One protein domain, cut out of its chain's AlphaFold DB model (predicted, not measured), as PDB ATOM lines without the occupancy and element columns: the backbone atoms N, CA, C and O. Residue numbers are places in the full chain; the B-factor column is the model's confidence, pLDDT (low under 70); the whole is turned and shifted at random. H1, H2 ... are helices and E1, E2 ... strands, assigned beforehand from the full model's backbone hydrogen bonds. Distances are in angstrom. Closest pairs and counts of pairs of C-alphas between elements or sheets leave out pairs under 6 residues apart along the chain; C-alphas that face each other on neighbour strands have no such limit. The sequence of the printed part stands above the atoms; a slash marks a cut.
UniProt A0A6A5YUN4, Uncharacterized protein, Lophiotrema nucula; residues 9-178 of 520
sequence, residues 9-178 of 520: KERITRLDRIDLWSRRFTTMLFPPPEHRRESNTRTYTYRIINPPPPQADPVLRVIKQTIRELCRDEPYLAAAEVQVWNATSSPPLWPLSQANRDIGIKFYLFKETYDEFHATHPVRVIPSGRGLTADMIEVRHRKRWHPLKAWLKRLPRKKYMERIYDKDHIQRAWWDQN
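Overview. This is residues 9 to 178 of the 520 residues of an uncharacterized protein of Lophiotrema nucula (UniProt A0A6A5YUN4). A strongly twisted sheet of five strands, E1 to E5, makes the core, with H2 crossing one face and H3 and H5, which touch each other, on the other side. H1 folds back on H2 on the side away from the sheet, and beyond H3 and H5 the helices H4, H6 and H7 gather off the sheet, H7 packing on H4. The printed part has 170 residues with seven named helices and five named strands, in the order H1 H2 H3 H4 E1 E2 E3 E4 E5 H5 H6 H7; the sheet runs E1 E2 E3 E4 E5, antiparallel throughout, and the class is mixed, helices and strands. The whole is compact, with a radius of gyration of the C-alphas of 16.8 A and spans of 49 by 40 by 28 A.

Along the chain. Start in the sheet at C-alpha 83, at (-35.133, 13.996, 31.996), where E1, residues 83 to 86, begins its 10.8 A. E2 is residues 106 to 111 and 16.8 A long; E3, residues 119 to 125, is the longest strand at 19.2 A. E4, residues 137 to 141, measures 13.0 A, and E5, residues 144 to 147, 10.2 A. Go back to C-alpha 9 at (-44.802, 8.636, 53.559) for H1, residues 9 to 17, 13.3 A long; H2 follows at residues 21 to 29, 12.2 A. H3, residues 58 to 70, spans 18.3 A, and H4, residues 75 to 79, 6.2 A. After the strands come H5, residues 148 to 152, 6.1 A, and H6, residues 158 to 164, 10.1 A. H7, residues 167 to 178, runs 16.2 A and ends at C-alpha 178, (-23.897, 7.535, 21.481).

Arrangement. Look first at the sheet, a meander in which each strand is the antiparallel neighbour of the one before and forms a hairpin with it. Between E1 and E2, N 85 and O 109 are 3.0 A apart; between E2 and E3, N 108 and O 121 are 3.0 A apart. E3 is staggered: residues 119 to 123 pair with E2 and residues 123 to 125 with E4, where N 140 and O 122 are 2.8 A apart. Between E4 and E5, N 139 and O 146 are 2.8 A apart. H2 is on the sheet at a height of 8.9 A and runs across the strands, at 76 degrees to E2 on the local plane; its closest C-alphas to E3 are Arg 23 and Ala 119, 4.2 A. H1 and H2 form a helical hairpin and touch at Leu 15 and Arg 24, their closest C-alphas, 6.1 A apart, opposite ways at a steep tilt of 38 degrees, only just past shallow. H5 is on the face opposite to H2, at a height of 8.0 A. Three layers result from the helices on both faces, H3 on one and H2 on the other; H3, over none of the strands, has a height of 4.4 A, only just above the sheet's level. H3 and H5 touch, their closest C-alphas being Thr 66 and Lys 149, 7.1 A. H3, with residues 67 to 70 alone, and H4 touch only at the corner, and only just, with 3 pairs of C-alphas within 8 A, the closest Leu 70 and Leu 77, 7.3 A. H4 and H7 touch at Pro 75 and Trp 174, their closest C-alphas, 4.9 A. H4 and H6 are close but not clearly touching, with C-alphas Tyr 76 and Lys 158 closest at 6.6 A, and H6 and H7 meet only through their link. Every O i to N i+4 pair is within hydrogen-bond range in H2, H3, H4 and H5; the figures are 3 of 5 in H1, 2 of 3 in H6 and 7 of 8 in H7.

Size, cuts and confidence. The C-alphas farthest apart are those of Glu 38 and Gly 129, 51.0 A. The printed part has no cut. The long links are H2 to H3, E1 to E2 and E3 to E4, with 28, 19 and 11 residues. The mean pLDDT of the printed part is 94.0, and no printed residue is under 70.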
ATOM      1  N   LYS A   9     -45.167   7.794  52.416       89.88
ATOM      2  CA  LYS A   9     -44.802   8.636  53.559       89.88
ATOM      3  C   LYS A   9     -43.451   8.236  54.157       89.88
ATOM      4  O   LYS A   9     -42.588   9.090  54.325       89.88
ATOM      5  N   GLU A  10     -43.231   6.946  54.394       89.75
ATOM      6  CA  GLU A  10     -41.967   6.426  54.929       89.75
ATOM      7  C   GLU A  10     -40.808   6.630  53.953       89.75
ATOM      8  O   GLU A  10     -39.710   7.003  54.362       89.75
ATOM      9  N   ARG A  11     -41.044   6.429  52.651       89.62
ATOM     10  CA  ARG A  11     -40.047   6.678  51.602       89.62
ATOM     11  C   ARG A  11     -39.662   8.158  51.524       89.62
ATOM     12  O   ARG A  11     -38.475   8.450  51.427       89.62
ATOM     13  N   ILE A  12     -40.620   9.080  51.656       90.19
ATOM     14  CA  ILE A  12     -40.357  10.526  51.745       90.19
ATOM     15  C   ILE A  12     -39.557  10.843  53.011       90.19
ATOM     16  O   ILE A  12     -38.543  11.528  52.924       90.19
ATOM     17  N   THR A  13     -39.935  10.298  54.170       90.12
ATOM     18  CA  THR A  13     -39.173  10.473  55.420       90.12
ATOM     19  C   THR A  13     -37.749   9.928  55.305       90.12
ATOM     20  O   THR A  13     -36.819  10.503  55.864       90.12
ATOM     21  N   ARG A  14     -37.529   8.841  54.554       88.69
ATOM     22  CA  ARG A  14     -36.176   8.329  54.297       88.69
ATOM     23  C   ARG A  14     -35.316   9.337  53.544       88.69
ATOM     24  O   ARG A  14     -34.137   9.402  53.869       88.69
ATOM     25  N   LEU A  15     -35.867  10.149  52.631       87.94
ATOM     26  CA  LEU A  15     -35.103  11.177  51.898       87.94
ATOM     27  C   LEU A  15     -34.378  12.158  52.835       87.94
ATOM     28  O   LEU A  15     -33.298  12.637  52.488       87.94
ATOM     29  N   ASP A  16     -34.928  12.398  54.027       79.56
ATOM     30  CA  ASP A  16     -34.337  13.272  55.047       79.56
ATOM     31  C   ASP A  16     -33.080  12.682  55.667       79.56
ATOM     32  O   ASP A  16     -32.117  13.392  55.941       79.56
ATOM     33  N   ARG A  17     -33.081  11.363  55.871       79.31
ATOM     34  CA  ARG A  17     -31.991  10.651  56.544       79.31
ATOM     35  C   ARG A  17     -30.751  10.525  55.668       79.31
ATOM     36  O   ARG A  17     -29.649  10.430  56.191       79.31
ATOM     37  N   ILE A  18     -30.930  10.519  54.349       82.06
ATOM     38  CA  ILE A  18     -29.853  10.301  53.371       82.06
ATOM     39  C   ILE A  18     -29.402  11.588  52.663       82.06
ATOM     40  O   ILE A  18     -28.782  11.516  51.604       82.06
ATOM     41  N   ASP A  19     -29.697  12.763  53.238       77.19
ATOM     42  CA  ASP A  19     -29.286  14.080  52.716       77.19
ATOM     43  C   ASP A  19     -29.721  14.317  51.250       77.19
ATOM     44  O   ASP A  19     -29.036  14.954  50.448       77.19
ATOM     45  N   LEU A  20     -30.900  13.809  50.865       87.69
ATOM     46  CA  LEU A  20     -31.468  14.004  49.525       87.69
ATOM     47  C   LEU A  20     -32.433  15.182  49.486       87.69
ATOM     48  O   LEU A  20     -33.550  15.092  48.967       87.69
ATOM     49  N   TRP A  21     -31.964  16.319  49.999       91.44
ATOM     50  CA  TRP A  21     -32.764  17.533  50.136       91.44
ATOM     51  C   TRP A  21     -33.446  17.962  48.830       91.44
ATOM     52  O   TRP A  21     -34.609  18.347  48.853       91.44
ATOM     53  N   SER A  22     -32.776  17.848  47.678       95.19
ATOM     54  CA  SER A  22     -33.369  18.237  46.389       95.19
ATOM     55  C   SER A  22     -34.594  17.404  46.008       95.19
ATOM     56  O   SER A  22     -35.526  17.931  45.402       95.19
ATOM     57  N   ARG A  23     -34.633  16.119  46.383       95.81
ATOM     58  CA  ARG A  23     -35.795  15.247  46.148       95.81
ATOM     59  C   ARG A  23     -36.901  15.510  47.162       95.81
ATOM     60  O   ARG A  23     -38.065  15.584  46.783       95.81
ATOM     61  N   ARG A  24     -36.548  15.748  48.431       94.62
ATOM     62  CA  ARG A  24     -37.519  16.187  49.445       94.62
ATOM     63  C   ARG A  24     -38.195  17.489  49.018       94.62
ATOM     64  O   ARG A  24     -39.417  17.590  49.067       94.62
ATOM     65  N   PHE A  25     -37.413  18.452  48.536       96.31
ATOM     66  CA  PHE A  25     -37.921  19.738  48.076       96.31
ATOM     67  C   PHE A  25     -38.941  19.577  46.941       96.31
ATOM     68  O   PHE A  25     -39.990  20.211  46.979       96.31
ATOM     69  N   THR A  26     -38.722  18.642  46.009       97.06
ATOM     70  CA  THR A  26     -39.737  18.263  45.010       97.06
ATOM     71  C   THR A  26     -41.042  17.820  45.657       97.06
ATOM     72  O   THR A  26     -42.098  18.292  45.264       97.06
ATOM     73  N   THR A  27     -41.000  16.943  46.663       96.12
ATOM     74  CA  THR A  27     -42.221  16.460  47.336       96.12
ATOM     75  C   THR A  27     -42.912  17.531  48.182       96.12
ATOM     76  O   THR A  27     -44.084  17.380  48.509       96.12
ATOM     77  N   MET A  28     -42.215  18.615  48.526       95.56
ATOM     78  CA  MET A  28     -42.818  19.789  49.161       95.56
ATOM     79  C   MET A  28     -43.504  20.689  48.130       95.56
ATOM     80  O   MET A  28     -44.600  21.174  48.389       95.56
ATOM     81  N   LEU A  29     -42.877  20.890  46.966       95.81
ATOM     82  CA  LEU A  29     -43.457  21.657  45.857       95.81
ATOM     83  C   LEU A  29     -44.642  20.931  45.210       95.81
ATOM     84  O   LEU A  29     -45.633  21.552  44.842       95.81
ATOM     85  N   PHE A  30     -44.534  19.611  45.089       96.69
ATOM     86  CA  PHE A  30     -45.484  18.734  44.419       96.69
ATOM     87  C   PHE A  30     -45.809  17.553  45.343       96.69
ATOM     88  O   PHE A  30     -45.304  16.439  45.139       96.69
ATOM     89  N   PRO A  31     -46.593  17.773  46.412       95.88
ATOM     90  CA  PRO A  31     -46.933  16.707  47.341       95.88
ATOM     91  C   PRO A  31     -47.736  15.607  46.636       95.88
ATOM     92  O   PRO A  31     -48.582  15.905  45.789       95.88
ATOM     93  N   PRO A  32     -47.510  14.324  46.977       94.12
ATOM     94  CA  PRO A  32     -48.377  13.258  46.491       94.12
ATOM     95  C   PRO A  32     -49.815  13.484  46.993       94.12
ATOM     96  O   PRO A  32     -49.988  14.047  48.086       94.12
ATOM     97  N   PRO A  33     -50.843  13.006  46.263       94.62
ATOM     98  CA  PRO A  33     -52.224  13.052  46.727       94.62
ATOM     99  C   PRO A  33     -52.361  12.474  48.125       94.62
ATOM    100  O   PRO A  33     -51.759  11.445  48.435       94.62
ATOM    101  N   GLU A  34     -53.195  13.096  48.949       93.38
ATOM    102  CA  GLU A  34     -53.368  12.693  50.343       93.38
ATOM    103  C   GLU A  34     -53.782  11.221  50.473       93.38
ATOM    104  O   GLU A  34     -53.132  10.461  51.190       93.38
ATOM    105  N   HIS A  35     -54.737  10.780  49.649       93.00
ATOM    106  CA  HIS A  35     -55.195   9.388  49.592       93.00
ATOM    107  C   HIS A  35     -54.127   8.381  49.117       93.00
ATOM    108  O   HIS A  35     -54.323   7.176  49.244       93.00
ATOM    109  N   ARG A  36     -53.000   8.845  48.555       92.12
ATOM    110  CA  ARG A  36     -51.882   7.995  48.112       92.12
ATOM    111  C   ARG A  36     -50.719   7.978  49.093       92.12
ATOM    112  O   ARG A  36     -49.818   7.179  48.905       92.12
ATOM    113  N   ARG A  37     -50.692   8.798  50.149       89.31
ATOM    114  CA  ARG A  37     -49.538   8.868  51.075       89.31
ATOM    115  C   ARG A  37     -49.235   7.545  51.786       89.31
ATOM    116  O   ARG A  37     -48.070   7.259  52.065       89.31
ATOM    117  N   GLU A  38     -50.265   6.742  52.026       89.88
ATOM    118  CA  GLU A  38     -50.168   5.429  52.678       89.88
ATOM    119  C   GLU A  38     -50.030   4.263  51.677       89.88
ATOM    120  O   GLU A  38     -49.878   3.112  52.081       89.88
ATOM    121  N   SER A  39     -50.050   4.537  50.366       87.75
ATOM    122  CA  SER A  39     -49.873   3.516  49.330       87.75
ATOM    123  C   SER A  39     -48.428   2.997  49.294       87.75
ATOM    124  O   SER A  39     -47.464   3.723  49.564       87.75
ATOM    125  N   ASN A  40     -48.270   1.723  48.940       88.38
ATOM    126  CA  ASN A  40     -46.970   1.094  48.703       88.38
ATOM    127  C   ASN A  40     -46.540   1.243  47.226       88.38
ATOM    128  O   ASN A  40     -47.308   1.713  46.386       88.38
ATOM    129  N   THR A  41     -45.313   0.832  46.888       76.19
ATOM    130  CA  THR A  41     -44.766   0.903  45.513       76.19
ATOM    131  C   THR A  41     -45.627   0.202  44.464       76.19
ATOM    132  O   THR A  41     -45.678   0.650  43.324       76.19
ATOM    133  N   ARG A  42     -46.305  -0.889  44.844       81.31
ATOM    134  CA  ARG A  42     -47.150  -1.684  43.938       81.31
ATOM    135  C   ARG A  42     -48.447  -0.968  43.573       81.31
ATOM    136  O   ARG A  42     -49.011  -1.225  42.520       81.31
ATOM    137  N   THR A  43     -48.929  -0.088  44.448       84.25
ATOM    138  CA  THR A  43     -50.227   0.586  44.292       84.25
ATOM    139  C   THR A  43     -50.093   2.025  43.807       84.25
ATOM    140  O   THR A  43     -51.057   2.580  43.273       84.25
ATOM    141  N   TYR A  44     -48.921   2.644  43.973       86.75
ATOM    142  CA  TYR A  44     -48.650   3.987  43.474       86.75
ATOM    143  C   TYR A  44     -47.156   4.253  43.267       86.75
ATOM    144  O   TYR A  44     -46.331   4.120  44.176       86.75
ATOM    145  N   THR A  45     -46.844   4.742  42.071       89.19
ATOM    146  CA  THR A  45     -45.558   5.351  41.726       89.19
ATOM    147  C   THR A  45     -45.720   6.866  41.743       89.19
ATOM    148  O   THR A  45     -46.660   7.384  41.136       89.19
ATOM    149  N   TYR A  46     -44.813   7.580  42.417       94.12
ATOM    150  CA  TYR A  46     -44.852   9.042  42.479       94.12
ATOM    151  C   TYR A  46     -44.914   9.685  41.087       94.12
ATOM    152  O   TYR A  46     -44.080   9.424  40.219       94.12
ATOM    153  N   ARG A  47     -45.901  10.564  40.897       94.69
ATOM    154  CA  ARG A  47     -46.075  11.388  39.697       94.69
ATOM    155  C   ARG A  47     -46.339  12.827  40.119       94.69
ATOM    156  O   ARG A  47     -47.063  13.064  41.083       94.69
ATOM    157  N   ILE A  48     -45.764  13.773  39.384       95.44
ATOM    158  CA  ILE A  48     -46.027  15.198  39.584       95.44
ATOM    159  C   ILE A  48     -47.421  15.504  39.040       95.44
ATOM    160  O   ILE A  48     -47.714  15.225  37.879       95.44
ATOM    161  N   ILE A  49     -48.277  16.060  39.892       94.56
ATOM    162  CA  ILE A  49     -49.643  16.449  39.543       94.56
ATOM    163  C   ILE A  49     -49.651  17.956  39.330       94.56
ATOM    164  O   ILE A  49     -49.103  18.688  40.149       94.56
ATOM    165  N   ASN A  50     -50.270  18.397  38.235       93.81
ATOM    166  CA  ASN A  50     -50.305  19.799  37.816       93.81
ATOM    167  C   ASN A  50     -48.895  20.410  37.679       93.81
ATOM    168  O   ASN A  50     -48.583  21.394  38.355       93.81
ATOM    169  N   PRO A  51     -48.014  19.834  36.833       94.62
ATOM    170  CA  PRO A  51     -46.726  20.458  36.561       94.62
ATOM    171  C   PRO A  51     -46.932  21.874  35.992       94.62
ATOM    172  O   PRO A  51     -47.965  22.133  35.363       94.62
ATOM    173  N   PRO A  52     -45.963  22.794  36.168       94.88
ATOM    174  CA  PRO A  52     -46.031  24.111  35.548       94.88
ATOM    175  C   PRO A  52     -46.291  23.998  34.038       94.88
ATOM    176  O   PRO A  52     -45.779  23.066  33.404       94.88
ATOM    177  N   PRO A  53     -47.051  24.936  33.443       93.38
ATOM    178  CA  PRO A  53     -47.339  24.893  32.017       93.38
ATOM    179  C   PRO A  53     -46.035  24.892  31.203       93.38
ATOM    180  O   PRO A  53     -45.038  25.483  31.638       93.38
ATOM    181  N   PRO A  54     -46.010  24.254  30.020       94.00
ATOM    182  CA  PRO A  54     -44.854  24.309  29.138       94.00
ATOM    183  C   PRO A  54     -44.443  25.758  28.854       94.00
ATOM    184  O   PRO A  54     -45.266  26.595  28.497       94.00
ATOM    185  N   GLN A  55     -43.151  26.050  29.004       95.31
ATOM    186  CA  GLN A  55     -42.578  27.368  28.733       95.31
ATOM    187  C   GLN A  55     -41.505  27.249  27.655       95.31
ATOM    188  O   GLN A  55     -40.702  26.311  27.670       95.31
ATOM    189  N   ALA A  56     -41.451  28.230  26.754       96.62
ATOM    190  CA  ALA A  56     -40.340  28.397  25.827       96.62
ATOM    191  C   ALA A  56     -39.111  28.922  26.591       96.62
ATOM    192  O   ALA A  56     -38.873  30.123  26.661       96.62
ATOM    193  N   ASP A  57     -38.358  28.010  27.207       97.31
ATOM    194  CA  ASP A  57     -37.206  28.333  28.050       97.31
ATOM    195  C   ASP A  57     -35.881  27.964  27.339       97.31
ATOM    196  O   ASP A  57     -35.578  26.773  27.173       97.31
ATOM    197  N   PRO A  58     -35.076  28.958  26.906       97.44
ATOM    198  CA  PRO A  58     -33.778  28.716  26.279       97.44
ATOM    199  C   PRO A  58     -32.785  27.971  27.180       97.44
ATOM    200  O   PRO A  58     -32.027  27.142  26.684       97.44
ATOM    201  N   VAL A  59     -32.809  28.205  28.496       97.75
ATOM    202  CA  VAL A  59     -31.932  27.517  29.458       97.75
ATOM    203  C   VAL A  59     -32.299  26.044  29.537       97.75
ATOM    204  O   VAL A  59     -31.420  25.192  29.432       97.75
ATOM    205  N   LEU A  60     -33.595  25.722  29.611       97.94
ATOM    206  CA  LEU A  60     -34.055  24.330  29.580       97.94
ATOM    207  C   LEU A  60     -33.607  23.612  28.302       97.94
ATOM    208  O   LEU A  60     -33.210  22.447  28.353       97.94
ATOM    209  N   ARG A  61     -33.655  24.299  27.155       98.00
ATOM    210  CA  ARG A  61     -33.191  23.756  25.872       98.00
ATOM    211  C   ARG A  61     -31.697  23.440  25.906       98.00
ATOM    212  O   ARG A  61     -31.323  22.337  25.518       98.00
ATOM    213  N   VAL A  62     -30.873  24.358  26.416       98.25
ATOM    214  CA  VAL A  62     -29.424  24.142  26.568       98.25
ATOM    215  C   VAL A  62     -29.133  23.010  27.551       98.25
ATOM    216  O   VAL A  62     -28.270  22.183  27.269       98.25
ATOM    217  N   ILE A  63     -29.880  22.888  28.654       98.50
ATOM    218  CA  ILE A  63     -29.728  21.758  29.588       98.50
ATOM    219  C   ILE A  63     -30.035  20.432  28.885       98.50
ATOM    220  O   ILE A  63     -29.223  19.511  28.949       98.50
ATOM    221  N   LYS A  64     -31.163  20.337  28.167       98.12
ATOM    222  CA  LYS A  64     -31.531  19.130  27.405       98.12
ATOM    223  C   LYS A  64     -30.483  18.770  26.355       98.12
ATOM    224  O   LYS A  64     -30.149  17.599  26.210       98.12
ATOM    225  N   GLN A  65     -29.963  19.762  25.637       98.06
ATOM    226  CA  GLN A  65     -28.890  19.558  24.668       98.06
ATOM    227  C   GLN A  65     -27.611  19.054  25.348       98.06
ATOM    228  O   GLN A  65     -27.044  18.064  24.900       98.06
ATOM    229  N   THR A  66     -27.218  19.662  26.469       98.38
ATOM    230  CA  THR A  66     -26.027  19.260  27.235       98.38
ATOM    231  C   THR A  66     -26.141  17.824  27.741       98.38
ATOM    232  O   THR A  66     -25.169  17.081  27.680       98.38
ATOM    233  N   ILE A  67     -27.322  17.407  28.218       98.12
ATOM    234  CA  ILE A  67     -27.568  16.017  28.627       98.12
ATOM    235  C   ILE A  67     -27.338  15.076  27.440       98.12
ATOM    236  O   ILE A  67     -26.553  14.147  27.563       98.12
ATOM    237  N   ARG A  68     -27.947  15.354  26.276       96.94
ATOM    238  CA  ARG A  68     -27.780  14.528  25.065       96.94
ATOM    239  C   ARG A  68     -26.329  14.444  24.598       96.94
ATOM    240  O   ARG A  68     -25.899  13.379  24.179       96.94
ATOM    241  N   GLU A  69     -25.594  15.552  24.652       96.62
ATOM    242  CA  GLU A  69     -24.167  15.584  24.317       96.62
ATOM    243  C   GLU A  69     -23.363  14.703  25.277       96.62
ATOM    244  O   GLU A  69     -22.613  13.842  24.830       96.62
ATOM    245  N   LEU A  70     -23.574  14.853  26.588       97.31
ATOM    246  CA  LEU A  70     -22.869  14.065  27.598       97.31
ATOM    247  C   LEU A  70     -23.223  12.577  27.555       97.31
ATOM    248  O   LEU A  70     -22.342  11.754  27.774       97.31
ATOM    249  N   CYS A  71     -24.466  12.211  27.236       96.88
ATOM    250  CA  CYS A  71     -24.859  10.809  27.081       96.88
ATOM    251  C   CYS A  71     -24.070  10.076  25.986       96.88
ATOM    252  O   CYS A  71     -24.016   8.852  26.009       96.88
ATOM    253  N   ARG A  72     -23.416  10.781  25.049       95.94
ATOM    254  CA  ARG A  72     -22.543  10.142  24.050       95.94
ATOM    255  C   ARG A  72     -21.231   9.633  24.642       95.94
ATOM    256  O   ARG A  72     -20.689   8.645  24.147       95.94
ATOM    257  N   ASP A  73     -20.758  10.258  25.716       96.25
ATOM    258  CA  ASP A  73     -19.443   9.990  26.310       96.25
ATOM    259  C   ASP A  73     -19.525   9.424  27.740       96.25
ATOM    260  O   ASP A  73     -18.555   8.861  28.237       96.25
ATOM    261  N   GLU A  74     -20.674   9.548  28.411       97.31
ATOM    262  CA  GLU A  74     -20.867   9.168  29.814       97.31
ATOM    263  C   GLU A  74     -21.917   8.042  29.943       97.31
ATOM    264  O   GLU A  74     -23.118   8.326  30.022       97.31
ATOM    265  N   PRO A  75     -21.507   6.758  30.024       96.69
ATOM    266  CA  PRO A  75     -22.428   5.619  29.946       96.69
ATOM    267  C   PRO A  75     -23.459   5.588  31.079       96.69
ATOM    268  O   PRO A  75     -24.640   5.342  30.853       96.69
ATOM    269  N   TYR A  76     -23.049   5.933  32.303       97.50
ATOM    270  CA  TYR A  76     -23.965   5.995  33.446       97.50
ATOM    271  C   TYR A  76     -24.994   7.122  33.322       97.50
ATOM    272  O   TYR A  76     -26.088   7.004  33.860       97.50
ATOM    273  N   LEU A  77     -24.662   8.223  32.639       97.69
ATOM    274  CA  LEU A  77     -25.625   9.298  32.413       97.69
ATOM    275  C   LEU A  77     -26.653   8.890  31.357       97.69
ATOM    276  O   LEU A  77     -27.838   9.160  31.547       97.69
ATOM    277  N   ALA A  78     -26.209   8.200  30.302       97.19
ATOM    278  CA  ALA A  78     -27.093   7.631  29.291       97.19
ATOM    279  C   ALA A  78     -28.077   6.630  29.913       97.19
ATOM    280  O   ALA A  78     -29.285   6.791  29.753       97.19
ATOM    281  N   ALA A  79     -27.571   5.685  30.712       96.62
ATOM    282  CA  ALA A  79     -28.374   4.686  31.419       96.62
ATOM    283  C   ALA A  79     -29.272   5.265  32.527       96.62
ATOM    284  O   ALA A  79     -30.275   4.666  32.895       96.62
ATOM    285  N   ALA A  80     -28.941   6.440  33.073       96.81
ATOM    286  CA  ALA A  80     -29.817   7.139  34.012       96.81
ATOM    287  C   ALA A  80     -31.023   7.804  33.320       96.81
ATOM    288  O   ALA A  80     -31.950   8.221  34.021       96.81
ATOM    289  N   GLU A  81     -30.986   7.933  31.983       96.62
ATOM    290  CA  GLU A  81     -32.021   8.530  31.129       96.62
ATOM    291  C   GLU A  81     -32.554   9.857  31.685       96.62
ATOM    292  O   GLU A  81     -33.758  10.078  31.826       96.62
ATOM    293  N   VAL A  82     -31.638  10.756  32.054       97.56
ATOM    294  CA  VAL A  82     -32.000  11.957  32.811       97.56
ATOM    295  C   VAL A  82     -32.942  12.860  32.012       97.56
ATOM    296  O   VAL A  82     -32.584  13.417  30.974       97.56
ATOM    297  N   GLN A  83     -34.138  13.082  32.550       97.44
ATOM    298  CA  GLN A  83     -35.133  13.996  31.996       97.44
ATOM    299  C   GLN A  83     -35.204  15.291  32.811       97.44
ATOM    300  O   GLN A  83     -34.955  15.293  34.018       97.44
ATOM    301  N   VAL A  84     -35.537  16.408  32.150       97.75
ATOM    302  CA  VAL A  84     -35.570  17.735  32.783       97.75
ATOM    303  C   VAL A  84     -36.786  18.577  32.379       97.75
ATOM    304  O   VAL A  84     -37.159  18.638  31.199       97.75
ATOM    305  N   TRP A  85     -37.369  19.277  33.360       97.56
ATOM    306  CA  TRP A  85     -38.520  20.182  33.208       97.56
ATOM    307  C   TRP A  85     -38.390  21.431  34.087       97.56
ATOM    308  O   TRP A  85     -37.575  21.483  35.008       97.56
ATOM    309  N   ASN A  86     -39.231  22.435  33.831       97.88
ATOM    310  CA  ASN A  86     -39.397  23.572  34.739       97.88
ATOM    311  C   ASN A  86     -40.061  23.112  36.044       97.88
ATOM    312  O   ASN A  86     -41.067  22.407  36.001       97.88
ATOM    313  N   ALA A  87     -39.531  23.539  37.193       97.19
ATOM    314  CA  ALA A  87     -40.154  23.291  38.497       97.19
ATOM    315  C   ALA A  87     -41.112  24.417  38.916       97.19
ATOM    316  O   ALA A  87     -41.938  24.231  39.799       97.19
ATOM    317  N   THR A  88     -41.001  25.599  38.309       96.19
ATOM    318  CA  THR A  88     -41.787  26.788  38.660       96.19
ATOM    319  C   THR A  88     -42.325  27.473  37.409       96.19
ATOM    320  O   THR A  88     -41.763  27.341  36.322       96.19
ATOM    321  N   SER A  89     -43.396  28.252  37.567       95.56
ATOM    322  CA  SER A  89     -43.970  29.104  36.515       95.56
ATOM    323  C   SER A  89     -43.218  30.428  36.319       95.56
ATOM    324  O   SER A  89     -43.635  31.252  35.508       95.56
ATOM    325  N   SER A  90     -42.100  30.642  37.022       95.44
ATOM    326  CA  SER A  90     -41.286  31.852  36.882       95.44
ATOM    327  C   SER A  90     -40.801  32.040  35.433       95.44
ATOM    328  O   SER A  90     -40.500  31.041  34.764       95.44
ATOM    329  N   PRO A  91     -40.673  33.290  34.946       96.06
ATOM    330  CA  PRO A  91     -40.145  33.578  33.613       96.06
ATOM    331  C   PRO A  91     -38.801  32.871  33.335       96.06
ATOM    332  O   PRO A  91     -38.058  32.575  34.277       96.06
ATOM    333  N   PRO A  92     -38.465  32.558  32.067       96.88
ATOM    334  CA  PRO A  92     -37.144  32.037  31.703       96.88
ATOM    335  C   PRO A  92     -36.019  32.948  32.210       96.88
ATOM    336  O   PRO A  92     -36.202  34.157  32.246       96.88
ATOM    337  N   LEU A  93     -34.849  32.399  32.550       96.38
ATOM    338  CA  LEU A  93     -33.681  33.200  32.973       96.38
ATOM    339  C   LEU A  93     -32.977  33.915  31.806       96.38
ATOM    340  O   LEU A  93     -32.113  34.760  32.024       96.38
ATOM    341  N   TRP A  94     -33.303  33.542  30.566       96.12
ATOM    342  CA  TRP A  94     -32.654  34.049  29.360       96.12
ATOM    343  C   TRP A  94     -33.656  34.190  28.201       96.12
ATOM    344  O   TRP A  94     -34.498  33.300  28.049       96.12
ATOM    345  N   PRO A  95     -33.548  35.227  27.346       95.19
ATOM    346  CA  PRO A  95     -32.660  36.389  27.487       95.19
ATOM    347  C   PRO A  95     -33.036  37.253  28.698       95.19
ATOM    348  O   PRO A  95     -34.142  37.138  29.228       95.19
ATOM    349  N   LEU A  96     -32.113  38.106  29.150       92.38
ATOM    350  CA  LEU A  96     -32.431  39.094  30.182       92.38
ATOM    351  C   LEU A  96     -33.492  40.064  29.645       92.38
ATOM    352  O   LEU A  96     -33.371  40.607  28.551       92.38
ATOM    353  N   SER A  97     -34.542  40.254  30.426       92.00
ATOM    354  CA  SER A  97     -35.706  41.084  30.150       92.00
ATOM    355  C   SER A  97     -36.120  41.799  31.432       92.00
ATOM    356  O   SER A  97     -35.685  41.448  32.529       92.00
ATOM    357  N   GLN A  98     -37.013  42.778  31.325       91.88
ATOM    358  CA  GLN A  98     -37.542  43.444  32.514       91.88
ATOM    359  C   GLN A  98     -38.276  42.469  33.455       91.88
ATOM    360  O   GLN A  98     -38.232  42.648  34.665       91.88
ATOM    361  N   ALA A  99     -38.873  41.399  32.917       90.44
ATOM    362  CA  ALA A  99     -39.623  40.408  33.689       90.44
ATOM    363  C   ALA A  99     -38.747  39.443  34.512       90.44
ATOM    364  O   ALA A  99     -39.257  38.792  35.421       90.44
ATOM    365  N   ASN A 100     -37.455  39.310  34.195       92.00
ATOM    366  CA  ASN A 100     -36.542  38.379  34.873       92.00
ATOM    367  C   ASN A 100     -35.262  39.047  35.399       92.00
ATOM    368  O   ASN A 100     -34.386  38.343  35.896       92.00
ATOM    369  N   ARG A 101     -35.154  40.383  35.324       91.00
ATOM    370  CA  ARG A 101     -33.959  41.139  35.735       91.00
ATOM    371  C   ARG A 101     -33.559  40.867  37.186       91.00
ATOM    372  O   ARG A 101     -32.372  40.749  37.472       91.00
ATOM    373  N   ASP A 102     -34.553  40.710  38.056       92.31
ATOM    374  CA  ASP A 102     -34.358  40.440  39.485       92.31
ATOM    375  C   ASP A 102     -34.403  38.934  39.814       92.31
ATOM    376  O   ASP A 102     -34.134  38.511  40.941       92.31
ATOM    377  N   ILE A 103     -34.712  38.092  38.823       87.81
ATOM    378  CA  ILE A 103     -34.793  36.637  38.968       87.81
ATOM    379  C   ILE A 103     -33.425  36.050  38.624       87.81
ATOM    380  O   ILE A 103     -33.180  35.562  37.525       87.81
ATOM    381  N   GLY A 104     -32.512  36.078  39.593       93.44
ATOM    382  CA  GLY A 104     -31.181  35.485  39.430       93.44
ATOM    383  C   GLY A 104     -31.160  33.951  39.461       93.44
ATOM    384  O   GLY A 104     -30.123  33.349  39.179       93.44
ATOM    385  N   ILE A 105     -32.264  33.301  39.855       97.06
ATOM    386  CA  ILE A 105     -32.349  31.850  40.075       97.06
ATOM    387  C   ILE A 105     -33.717  31.325  39.631       97.06
ATOM    388  O   ILE A 105     -34.748  31.893  39.981       97.06
ATOM    389  N   LYS A 106     -33.728  30.187  38.932       97.19
ATOM    390  CA  LYS A 106     -34.934  29.413  38.597       97.19
ATOM    391  C   LYS A 106     -34.757  27.954  39.005       97.19
ATOM    392  O   LYS A 106     -33.635  27.460  39.065       97.19
ATOM    393  N   PHE A 107     -35.852  27.259  39.300       97.94
ATOM    394  CA  PHE A 107     -35.813  25.856  39.700       97.94
ATOM    395  C   PHE A 107     -36.186  24.933  38.539       97.94
ATOM    396  O   PHE A 107     -37.164  25.166  37.825       97.94
ATOM    397  N   TYR A 108     -35.426  23.851  38.397       98.31
ATOM    398  CA  TYR A 108     -35.660  22.803  37.407       98.31
ATOM    399  C   TYR A 108     -35.753  21.439  38.090       98.31
ATOM    400  O   TYR A 108     -35.081  21.186  39.094       98.31
ATOM    401  N   LEU A 109     -36.601  20.573  37.544       97.94
ATOM    402  CA  LEU A 109     -36.793  19.190  37.969       97.94
ATOM    403  C   LEU A 109     -35.912  18.284  37.122       97.94
ATOM    404  O   LEU A 109     -36.022  18.336  35.903       97.94
ATOM    405  N   PHE A 110     -35.114  17.433  37.757       98.06
ATOM    406  CA  PHE A 110     -34.324  16.389  37.111       98.06
ATOM    407  C   PHE A 110     -34.835  15.015  37.553       98.06
ATOM    408  O   PHE A 110     -35.010  14.780  38.749       98.06
ATOM    409  N   LYS A 111     -35.089  14.109  36.612       96.88
ATOM    410  CA  LYS A 111     -35.578  12.749  36.872       96.88
ATOM    411  C   LYS A 111     -34.599  11.740  36.311       96.88
ATOM    412  O   LYS A 111     -34.333  11.768  35.119       96.88
ATOM    413  N   GLU A 112     -34.113  10.865  37.176       96.44
ATOM    414  CA  GLU A 112     -33.343   9.673  36.817       96.44
ATOM    415  C   GLU A 112     -34.325   8.486  36.777       96.44
ATOM    416  O   GLU A 112     -35.186   8.389  37.660       96.44
ATOM    417  N   THR A 113     -34.242   7.603  35.777       94.44
ATOM    418  CA  THR A 113     -35.231   6.518  35.579       94.44
ATOM    419  C   THR A 113     -35.311   5.562  36.775       94.44
ATOM    420  O   THR A 113     -36.404   5.146  37.158       94.44
ATOM    421  N   TYR A 114     -34.186   5.296  37.445       91.25
ATOM    422  CA  TYR A 114     -34.109   4.404  38.610       91.25
ATOM    423  C   TYR A 114     -34.558   5.028  39.943       91.25
ATOM    424  O   TYR A 114     -34.680   4.324  40.946       91.25
ATOM    425  N   ASP A 115     -34.759   6.346  40.004       92.50
ATOM    426  CA  ASP A 115     -35.150   7.039  41.232       92.50
ATOM    427  C   ASP A 115     -36.615   7.431  41.159       92.50
ATOM    428  O   ASP A 115     -37.025   8.108  40.230       92.50
ATOM    429  N   GLU A 116     -37.422   7.093  42.160       93.00
ATOM    430  CA  GLU A 116     -38.851   7.423  42.155       93.00
ATOM    431  C   GLU A 116     -39.119   8.942  42.129       93.00
ATOM    432  O   GLU A 116     -39.921   9.428  41.322       93.00
ATOM    433  N   PHE A 117     -38.439   9.699  42.991       95.62
ATOM    434  CA  PHE A 117     -38.671  11.133  43.172       95.62
ATOM    435  C   PHE A 117     -37.740  11.967  42.294       95.62
ATOM    436  O   PHE A 117     -36.535  11.722  42.238       95.62
ATOM    437  N   HIS A 118     -38.287  13.011  41.668       96.44
ATOM    438  CA  HIS A 118     -37.485  13.969  40.904       96.44
ATOM    439  C   HIS A 118     -36.629  14.796  41.871       96.44
ATOM    440  O   HIS A 118     -37.042  15.052  43.003       96.44
ATOM    441  N   ALA A 119     -35.467  15.268  41.437       97.00
ATOM    442  CA  ALA A 119     -34.625  16.195  42.179       97.00
ATOM    443  C   ALA A 119     -34.852  17.631  41.683       97.00
ATOM    444  O   ALA A 119     -34.595  17.938  40.520       97.00
ATOM    445  N   THR A 120     -35.311  18.525  42.560       97.94
ATOM    446  CA  THR A 120     -35.459  19.948  42.235       97.94
ATOM    447  C   THR A 120     -34.166  20.693  42.553       97.94
ATOM    448  O   THR A 120     -33.713  20.696  43.701       97.94
ATOM    449  N   HIS A 121     -33.584  21.358  41.555       97.94
ATOM    450  CA  HIS A 121     -32.331  22.098  41.695       97.94
ATOM    451  C   HIS A 121     -32.473  23.580  41.314       97.94
ATOM    452  O   HIS A 121     -33.077  23.885  40.282       97.94
ATOM    453  N   PRO A 122     -31.897  24.508  42.108       98.19
ATOM    454  CA  PRO A 122     -31.739  25.900  41.706       98.19
ATOM    455  C   PRO A 122     -30.687  26.015  40.603       98.19
ATOM    456  O   PRO A 122     -29.601  25.443  40.715       98.19
ATOM    457  N   VAL A 123     -30.990  26.792  39.575       98.31
ATOM    458  CA  VAL A 123     -30.131  27.047  38.419       98.31
ATOM    459  C   VAL A 123     -29.998  28.551  38.226       98.31
ATOM    460  O   VAL A 123     -30.971  29.285  38.402       98.31
ATOM    461  N   ARG A 124     -28.797  29.004  37.865       97.75
ATOM    462  CA  ARG A 124     -28.517  30.393  37.478       97.75
ATOM    463  C   ARG A 124     -27.727  30.444  36.176       97.75
ATOM    464  O   ARG A 124     -27.083  29.464  35.802       97.75
ATOM    465  N   VAL A 125     -27.758  31.600  35.523       97.38
ATOM    466  CA  VAL A 125     -26.957  31.894  34.329       97.38
ATOM    467  C   VAL A 125     -25.933  32.969  34.684       97.38
ATOM    468  O   VAL A 125     -26.300  34.013  35.219       97.38
ATOM    469  N   ILE A 126     -24.656  32.725  34.394       95.94
ATOM    470  CA  ILE A 126     -23.580  33.709  34.527       95.94
ATOM    471  C   ILE A 126     -23.540  34.556  33.244       95.94
ATOM    472  O   ILE A 126     -23.321  33.994  32.168       95.94
ATOM    473  N   PRO A 127     -23.722  35.887  33.309       89.06
ATOM    474  CA  PRO A 127     -23.609  36.753  32.138       89.06
ATOM    475  C   PRO A 127     -22.183  36.732  31.570       89.06
ATOM    476  O   PRO A 127     -21.225  36.937  32.308       89.06
ATOM    477  N   SER A 128     -22.029  36.512  30.260       85.25
ATOM    478  CA  SER A 128     -20.708  36.439  29.604       85.25
ATOM    479  C   SER A 128     -20.575  37.334  28.364       85.25
ATOM    480  O   SER A 128     -19.559  37.286  27.674       85.25
ATOM    481  N   GLY A 129     -21.609  38.120  28.034       86.62
ATOM    482  CA  GLY A 129     -21.684  38.910  26.795       86.62
ATOM    483  C   GLY A 129     -21.802  38.079  25.506       86.62
ATOM    484  O   GLY A 129     -22.015  38.640  24.437       86.62
ATOM    485  N   ARG A 130     -21.689  36.746  25.593       88.38
ATOM    486  CA  ARG A 130     -21.842  35.796  24.483       88.38
ATOM    487  C   ARG A 130     -23.243  35.174  24.498       88.38
ATOM    488  O   ARG A 130     -24.007  35.352  25.447       88.38
ATOM    489  N   GLY A 131     -23.583  34.433  23.440       94.38
ATOM    490  CA  GLY A 131     -24.809  33.631  23.399       94.38
ATOM    491  C   GLY A 131     -24.877  32.610  24.543       94.38
ATOM    492  O   GLY A 131     -23.849  32.207  25.085       94.38
ATOM    493  N   LEU A 132     -26.092  32.188  24.910       97.25
ATOM    494  CA  LEU A 132     -26.316  31.227  25.991       97.25
ATOM    495  C   LEU A 132     -25.664  29.875  25.665       97.25
ATOM    496  O   LEU A 132     -26.042  29.211  24.702       97.25
ATOM    497  N   THR A 133     -24.722  29.454  26.504       97.38
ATOM    498  CA  THR A 133     -24.012  28.172  26.389       97.38
ATOM    499  C   THR A 133     -24.091  27.390  27.697       97.38
ATOM    500  O   THR A 133     -24.388  27.947  28.755       97.38
ATOM    501  N   ALA A 134     -23.813  26.085  27.639       97.69
ATOM    502  CA  ALA A 134     -23.834  25.205  28.808       97.69
ATOM    503  C   ALA A 134     -22.863  25.646  29.918       97.69
ATOM    504  O   ALA A 134     -23.152  25.456  31.097       97.69
ATOM    505  N   ASP A 135     -21.739  26.262  29.548       97.12
ATOM    506  CA  ASP A 135     -20.691  26.677  30.486       97.12
ATOM    507  C   ASP A 135     -21.083  27.935  31.285       97.12
ATOM    508  O   ASP A 135     -20.494  28.222  32.323       97.12
ATOM    509  N   MET A 136     -22.120  28.657  30.845       97.31
ATOM    510  CA  MET A 136     -22.714  29.775  31.587       97.31
ATOM    511  C   MET A 136     -23.757  29.321  32.611       97.31
ATOM    512  O   MET A 136     -24.218  30.135  33.408       97.31
ATOM    513  N   ILE A 137     -24.186  28.060  32.569       98.31
ATOM    514  CA  ILE A 137     -25.241  27.544  33.438       98.31
ATOM    515  C   ILE A 137     -24.594  26.888  34.652       98.31
ATOM    516  O   ILE A 137     -23.781  25.970  34.528       98.31
ATOM    517  N   GLU A 138     -25.014  27.313  35.837       98.50
ATOM    518  CA  GLU A 138     -24.620  26.679  37.086       98.50
ATOM    519  C   GLU A 138     -25.822  26.101  37.819       98.50
ATOM    520  O   GLU A 138     -26.894  26.705  37.877       98.50
ATOM    521  N   VAL A 139     -25.612  24.940  38.431       98.25
ATOM    522  CA  VAL A 139     -26.606  24.225  39.228       98.25
ATOM    523  C   VAL A 139     -26.156  24.217  40.681       98.25
ATOM    524  O   VAL A 139     -25.013  23.870  40.994       98.25
ATOM    525  N   ARG A 140     -27.049  24.597  41.596       97.88
ATOM    526  CA  ARG A 140     -26.761  24.559  43.027       97.88
ATOM    527  C   ARG A 140     -27.017  23.159  43.577       97.88
ATOM    528  O   ARG A 140     -28.133  22.637  43.528       97.88
ATOM    529  N   HIS A 141     -25.992  22.572  44.176       95.81
ATOM    530  CA  HIS A 141     -26.057  21.276  44.842       95.81
ATOM    531  C   HIS A 141     -25.262  21.341  46.150       95.81
ATOM    532  O   HIS A 141     -24.158  21.877  46.181       95.81
ATOM    533  N   ARG A 142     -25.844  20.857  47.259       92.94
ATOM    534  CA  ARG A 142     -25.221  20.896  48.600       92.94
ATOM    535  C   ARG A 142     -24.601  22.260  48.946       92.94
ATOM    536  O   ARG A 142     -23.445  22.371  49.338       92.94
ATOM    537  N   LYS A 143     -25.403  23.317  48.771       94.44
ATOM    538  CA  LYS A 143     -25.059  24.731  49.024       94.44
ATOM    539  C   LYS A 143     -23.989  25.341  48.103       94.44
ATOM    540  O   LYS A 143     -23.839  26.560  48.156       94.44
ATOM    541  N   ARG A 144     -23.330  24.572  47.230       96.94
ATOM    542  CA  ARG A 144     -22.318  25.049  46.271       96.94
ATOM    543  C   ARG A 144     -22.893  25.157  44.858       96.94
ATOM    544  O   ARG A 144     -23.822  24.430  44.513       96.94
ATOM    545  N   TRP A 145     -22.361  26.082  44.066       98.06
ATOM    546  CA  TRP A 145     -22.663  26.192  42.638       98.06
ATOM    547  C   TRP A 145     -21.661  25.362  41.846       98.06
ATOM    548  O   TRP A 145     -20.469  25.361  42.150       98.06
ATOM    549  N   HIS A 146     -22.165  24.620  40.870       98.06
ATOM    550  CA  HIS A 146     -21.369  23.763  40.009       98.06
ATOM    551  C   HIS A 146     -21.688  24.076  38.548       98.06
ATOM    552  O   HIS A 146     -22.872  24.204  38.226       98.06
ATOM    553  N   PRO A 147     -20.686  24.119  37.654       98.31
ATOM    554  CA  PRO A 147     -20.936  24.170  36.219       98.31
ATOM    555  C   PRO A 147     -21.833  23.009  35.784       98.31
ATOM    556  O   PRO A 147     -21.636  21.874  36.235       98.31
ATOM    557  N   LEU A 148     -22.794  23.276  34.896       98.44
ATOM    558  CA  LEU A 148     -23.821  22.317  34.486       98.44
ATOM    559  C   LEU A 148     -23.233  20.964  34.067       98.44
ATOM    560  O   LEU A 148     -23.648  19.931  34.590       98.44
ATOM    561  N   LYS A 149     -22.230  20.964  33.179       98.44
ATOM    562  CA  LYS A 149     -21.583  19.734  32.696       98.44
ATOM    563  C   LYS A 149     -20.944  18.932  33.833       98.44
ATOM    564  O   LYS A 149     -21.153  17.728  33.937       98.44
ATOM    565  N   ALA A 150     -20.191  19.600  34.709       98.06
ATOM    566  CA  ALA A 150     -19.509  18.954  35.830       98.06
ATOM    567  C   ALA A 150     -20.495  18.369  36.850       98.06
ATOM    568  O   ALA A 150     -20.229  17.323  37.444       98.06
ATOM    569  N   TRP A 151     -21.632  19.035  37.052       97.88
ATOM    570  CA  TRP A 151     -22.697  18.543  37.914       97.88
ATOM    571  C   TRP A 151     -23.438  17.348  37.298       97.88
ATOM    572  O   TRP A 151     -23.589  16.338  37.978       97.88
ATOM    573  N   LEU A 152     -23.818  17.412  36.015       98.31
ATOM    574  CA  LEU A 152     -24.504  16.319  35.312       98.31
ATOM    575  C   LEU A 152     -23.688  15.020  35.316       98.31
ATOM    576  O   LEU A 152     -24.240  13.966  35.603       98.31
ATOM    577  N   LYS A 153     -22.366  15.086  35.114       97.50
ATOM    578  CA  LYS A 153     -21.477  13.906  35.200       97.50
ATOM    579  C   LYS A 153     -21.473  13.225  36.575       97.50
ATOM    580  O   LYS A 153     -21.136  12.052  36.688       97.50
ATOM    581  N   ARG A 154     -21.810  13.966  37.635       96.50
ATOM    582  CA  ARG A 154     -21.875  13.473  39.021       96.50
ATOM    583  C   ARG A 154     -23.287  13.096  39.455       96.50
ATOM    584  O   ARG A 154     -23.443  12.599  40.568       96.50
ATOM    585  N   LEU A 155     -24.294  13.387  38.630       95.44
ATOM    586  CA  LEU A 155     -25.690  13.135  38.958       95.44
ATOM    587  C   LEU A 155     -25.962  11.625  39.105       95.44
ATOM    588  O   LEU A 155     -26.463  11.254  40.169       95.44
ATOM    589  N   PRO A 156     -25.551  10.749  38.156       95.88
ATOM    590  CA  PRO A 156     -25.771   9.314  38.283       95.88
ATOM    591  C   PRO A 156     -24.989   8.703  39.448       95.88
ATOM    592  O   PRO A 156     -23.767   8.856  39.570       95.88
ATOM    593  N   ARG A 157     -25.673   7.936  40.296       94.19
ATOM    594  CA  ARG A 157     -25.042   7.230  41.417       94.19
ATOM    595  C   ARG A 157     -24.491   5.887  40.951       94.19
ATOM    596  O   ARG A 157     -25.140   4.867  41.155       94.19
ATOM    597  N   LYS A 158     -23.275   5.876  40.394       94.94
ATOM    598  CA  LYS A 158     -22.628   4.674  39.814       94.94
ATOM    599  C   LYS A 158     -22.806   3.401  40.654       94.94
ATOM    600  O   LYS A 158     -23.424   2.456  40.190       94.94
ATOM    601  N   LYS A 159     -22.406   3.439  41.934       93.50
ATOM    602  CA  LYS A 159     -22.525   2.295  42.863       93.50
ATOM    603  C   LYS A 159     -23.961   1.810  43.095       93.50
ATOM    604  O   LYS A 159     -24.164   0.669  43.480       93.50
ATOM    605  N   TYR A 160     -24.945   2.699  42.983       90.94
ATOM    606  CA  TYR A 160     -26.356   2.343  43.130       90.94
ATOM    607  C   TYR A 160     -26.894   1.743  41.830       90.94
ATOM    608  O   TYR A 160     -27.591   0.740  41.875       90.94
ATOM    609  N   MET A 161     -26.513   2.307  40.680       93.44
ATOM    610  CA  MET A 161     -26.869   1.763  39.370       93.44
ATOM    611  C   MET A 161     -26.286   0.372  39.152       93.44
ATOM    612  O   MET A 161     -27.024  -0.509  38.754       93.44
ATOM    613  N   GLU A 162     -25.021   0.141  39.504       91.81
ATOM    614  CA  GLU A 162     -24.363  -1.177  39.412       91.81
ATOM    615  C   GLU A 162     -25.015  -2.258  40.287       91.81
ATOM    616  O   GLU A 162     -24.723  -3.435  40.121       91.81
ATOM    617  N   ARG A 163     -25.877  -1.874  41.239       90.81
ATOM    618  CA  ARG A 163     -26.673  -2.812  42.046       90.81
ATOM    619  C   ARG A 163     -28.041  -3.116  41.444       90.81
ATOM    620  O   ARG A 163     -28.653  -4.100  41.834       90.81
ATOM    621  N   ILE A 164     -28.560  -2.229  40.600       91.44
ATOM    622  CA  ILE A 164     -29.923  -2.312  40.048       91.44
ATOM    623  C   ILE A 164     -29.896  -2.789  38.603       91.44
ATOM    624  O   ILE A 164     -30.808  -3.481  38.165       91.44
ATOM    625  N   TYR A 165     -28.864  -2.391  37.875       89.62
ATOM    626  CA  TYR A 165     -28.650  -2.710  36.483       89.62
ATOM    627  C   TYR A 165     -27.397  -3.556  36.354       89.62
ATOM    628  O   TYR A 165     -26.348  -3.225  36.916       89.62
ATOM    629  N   ASP A 166     -27.505  -4.611  35.557       88.00
ATOM    630  CA  ASP A 166     -26.332  -5.272  35.018       88.00
ATOM    631  C   ASP A 166     -25.535  -4.302  34.120       88.00
ATOM    632  O   ASP A 166     -26.016  -3.255  33.656       88.00
ATOM    633  N   LYS A 167     -24.257  -4.624  33.909       87.88
ATOM    634  CA  LYS A 167     -23.364  -3.801  33.079       87.88
ATOM    635  C   LYS A 167     -23.844  -3.740  31.626       87.88
ATOM    636  O   LYS A 167     -23.656  -2.712  30.976       87.88
ATOM    637  N   ASP A 168     -24.514  -4.786  31.155       83.75
ATOM    638  CA  ASP A 168     -25.003  -4.901  29.782       83.75
ATOM    639  C   ASP A 168     -26.148  -3.925  29.507       83.75
ATOM    640  O   ASP A 168     -26.251  -3.361  28.422       83.75
ATOM    641  N   HIS A 169     -27.006  -3.668  30.488       88.50
ATOM    642  CA  HIS A 169     -28.066  -2.675  30.440       88.50
ATOM    643  C   HIS A 169     -27.473  -1.272  30.355       88.50
ATOM    644  O   HIS A 169     -27.869  -0.488  29.492       88.50
ATOM    645  N   ILE A 170     -26.477  -0.968  31.198       92.38
ATOM    646  CA  ILE A 170     -25.779   0.326  31.165       92.38
ATOM    647  C   ILE A 170     -25.119   0.539  29.797       92.38
ATOM    648  O   ILE A 170     -25.215   1.622  29.217       92.38
ATOM    649  N   GLN A 171     -24.475  -0.499  29.265       90.44
ATOM    650  CA  GLN A 171     -23.809  -0.451  27.972       90.44
ATOM    651  C   GLN A 171     -24.791  -0.305  26.804       90.44
ATOM    652  O   GLN A 171     -24.553   0.528  25.931       90.44
ATOM    653  N   ARG A 172     -25.914  -1.037  26.808       89.00
ATOM    654  CA  ARG A 172     -26.978  -0.913  25.795       89.00
ATOM    655  C   ARG A 172     -27.567   0.492  25.764       89.00
ATOM    656  O   ARG A 172     -27.548   1.129  24.716       89.00
ATOM    657  N   ALA A 173     -27.968   1.021  26.920       92.38
ATOM    658  CA  ALA A 173     -28.517   2.373  27.011       92.38
ATOM    659  C   ALA A 173     -27.525   3.446  26.527       92.38
ATOM    660  O   ALA A 173     -27.919   4.462  25.953       92.38
ATOM    661  N   TRP A 174     -26.223   3.227  26.741       95.00
ATOM    662  CA  TRP A 174     -25.178   4.099  26.214       95.00
ATOM    663  C   TRP A 174     -25.018   3.992  24.694       95.00
ATOM    664  O   TRP A 174     -24.931   5.021  24.020       95.00
ATOM    665  N   TRP A 175     -25.001   2.781  24.140       91.25
ATOM    666  CA  TRP A 175     -24.911   2.548  22.696       91.25
ATOM    667  C   TRP A 175     -26.104   3.121  21.929       91.25
ATOM    668  O   TRP A 175     -25.909   3.758  20.894       91.25
ATOM    669  N   ASP A 176     -27.310   3.024  22.486       90.31
ATOM    670  CA  ASP A 176     -28.519   3.601  21.885       90.31
ATOM    671  C   ASP A 176     -28.440   5.132  21.749       90.31
ATOM    672  O   ASP A 176     -29.068   5.726  20.870       90.31
ATOM    673  N   GLN A 177     -27.655   5.797  22.605       91.94
ATOM    674  CA  GLN A 177     -27.548   7.259  22.640       91.94
ATOM    675  C   GLN A 177     -26.269   7.811  22.007       91.94
ATOM    676  O   GLN A 177     -26.262   8.956  21.539       91.94
ATOM    677  N   ASN A 178     -25.177   7.043  21.987       91.06
ATOM    678  CA  ASN A 178     -23.897   7.535  21.481       91.06
ATOM    679  C   ASN A 178     -23.826   7.567  19.944       91.06
ATOM    680  O   ASN A 178     -22.988   8.289  19.399       91.06
TER     681      ASN A 178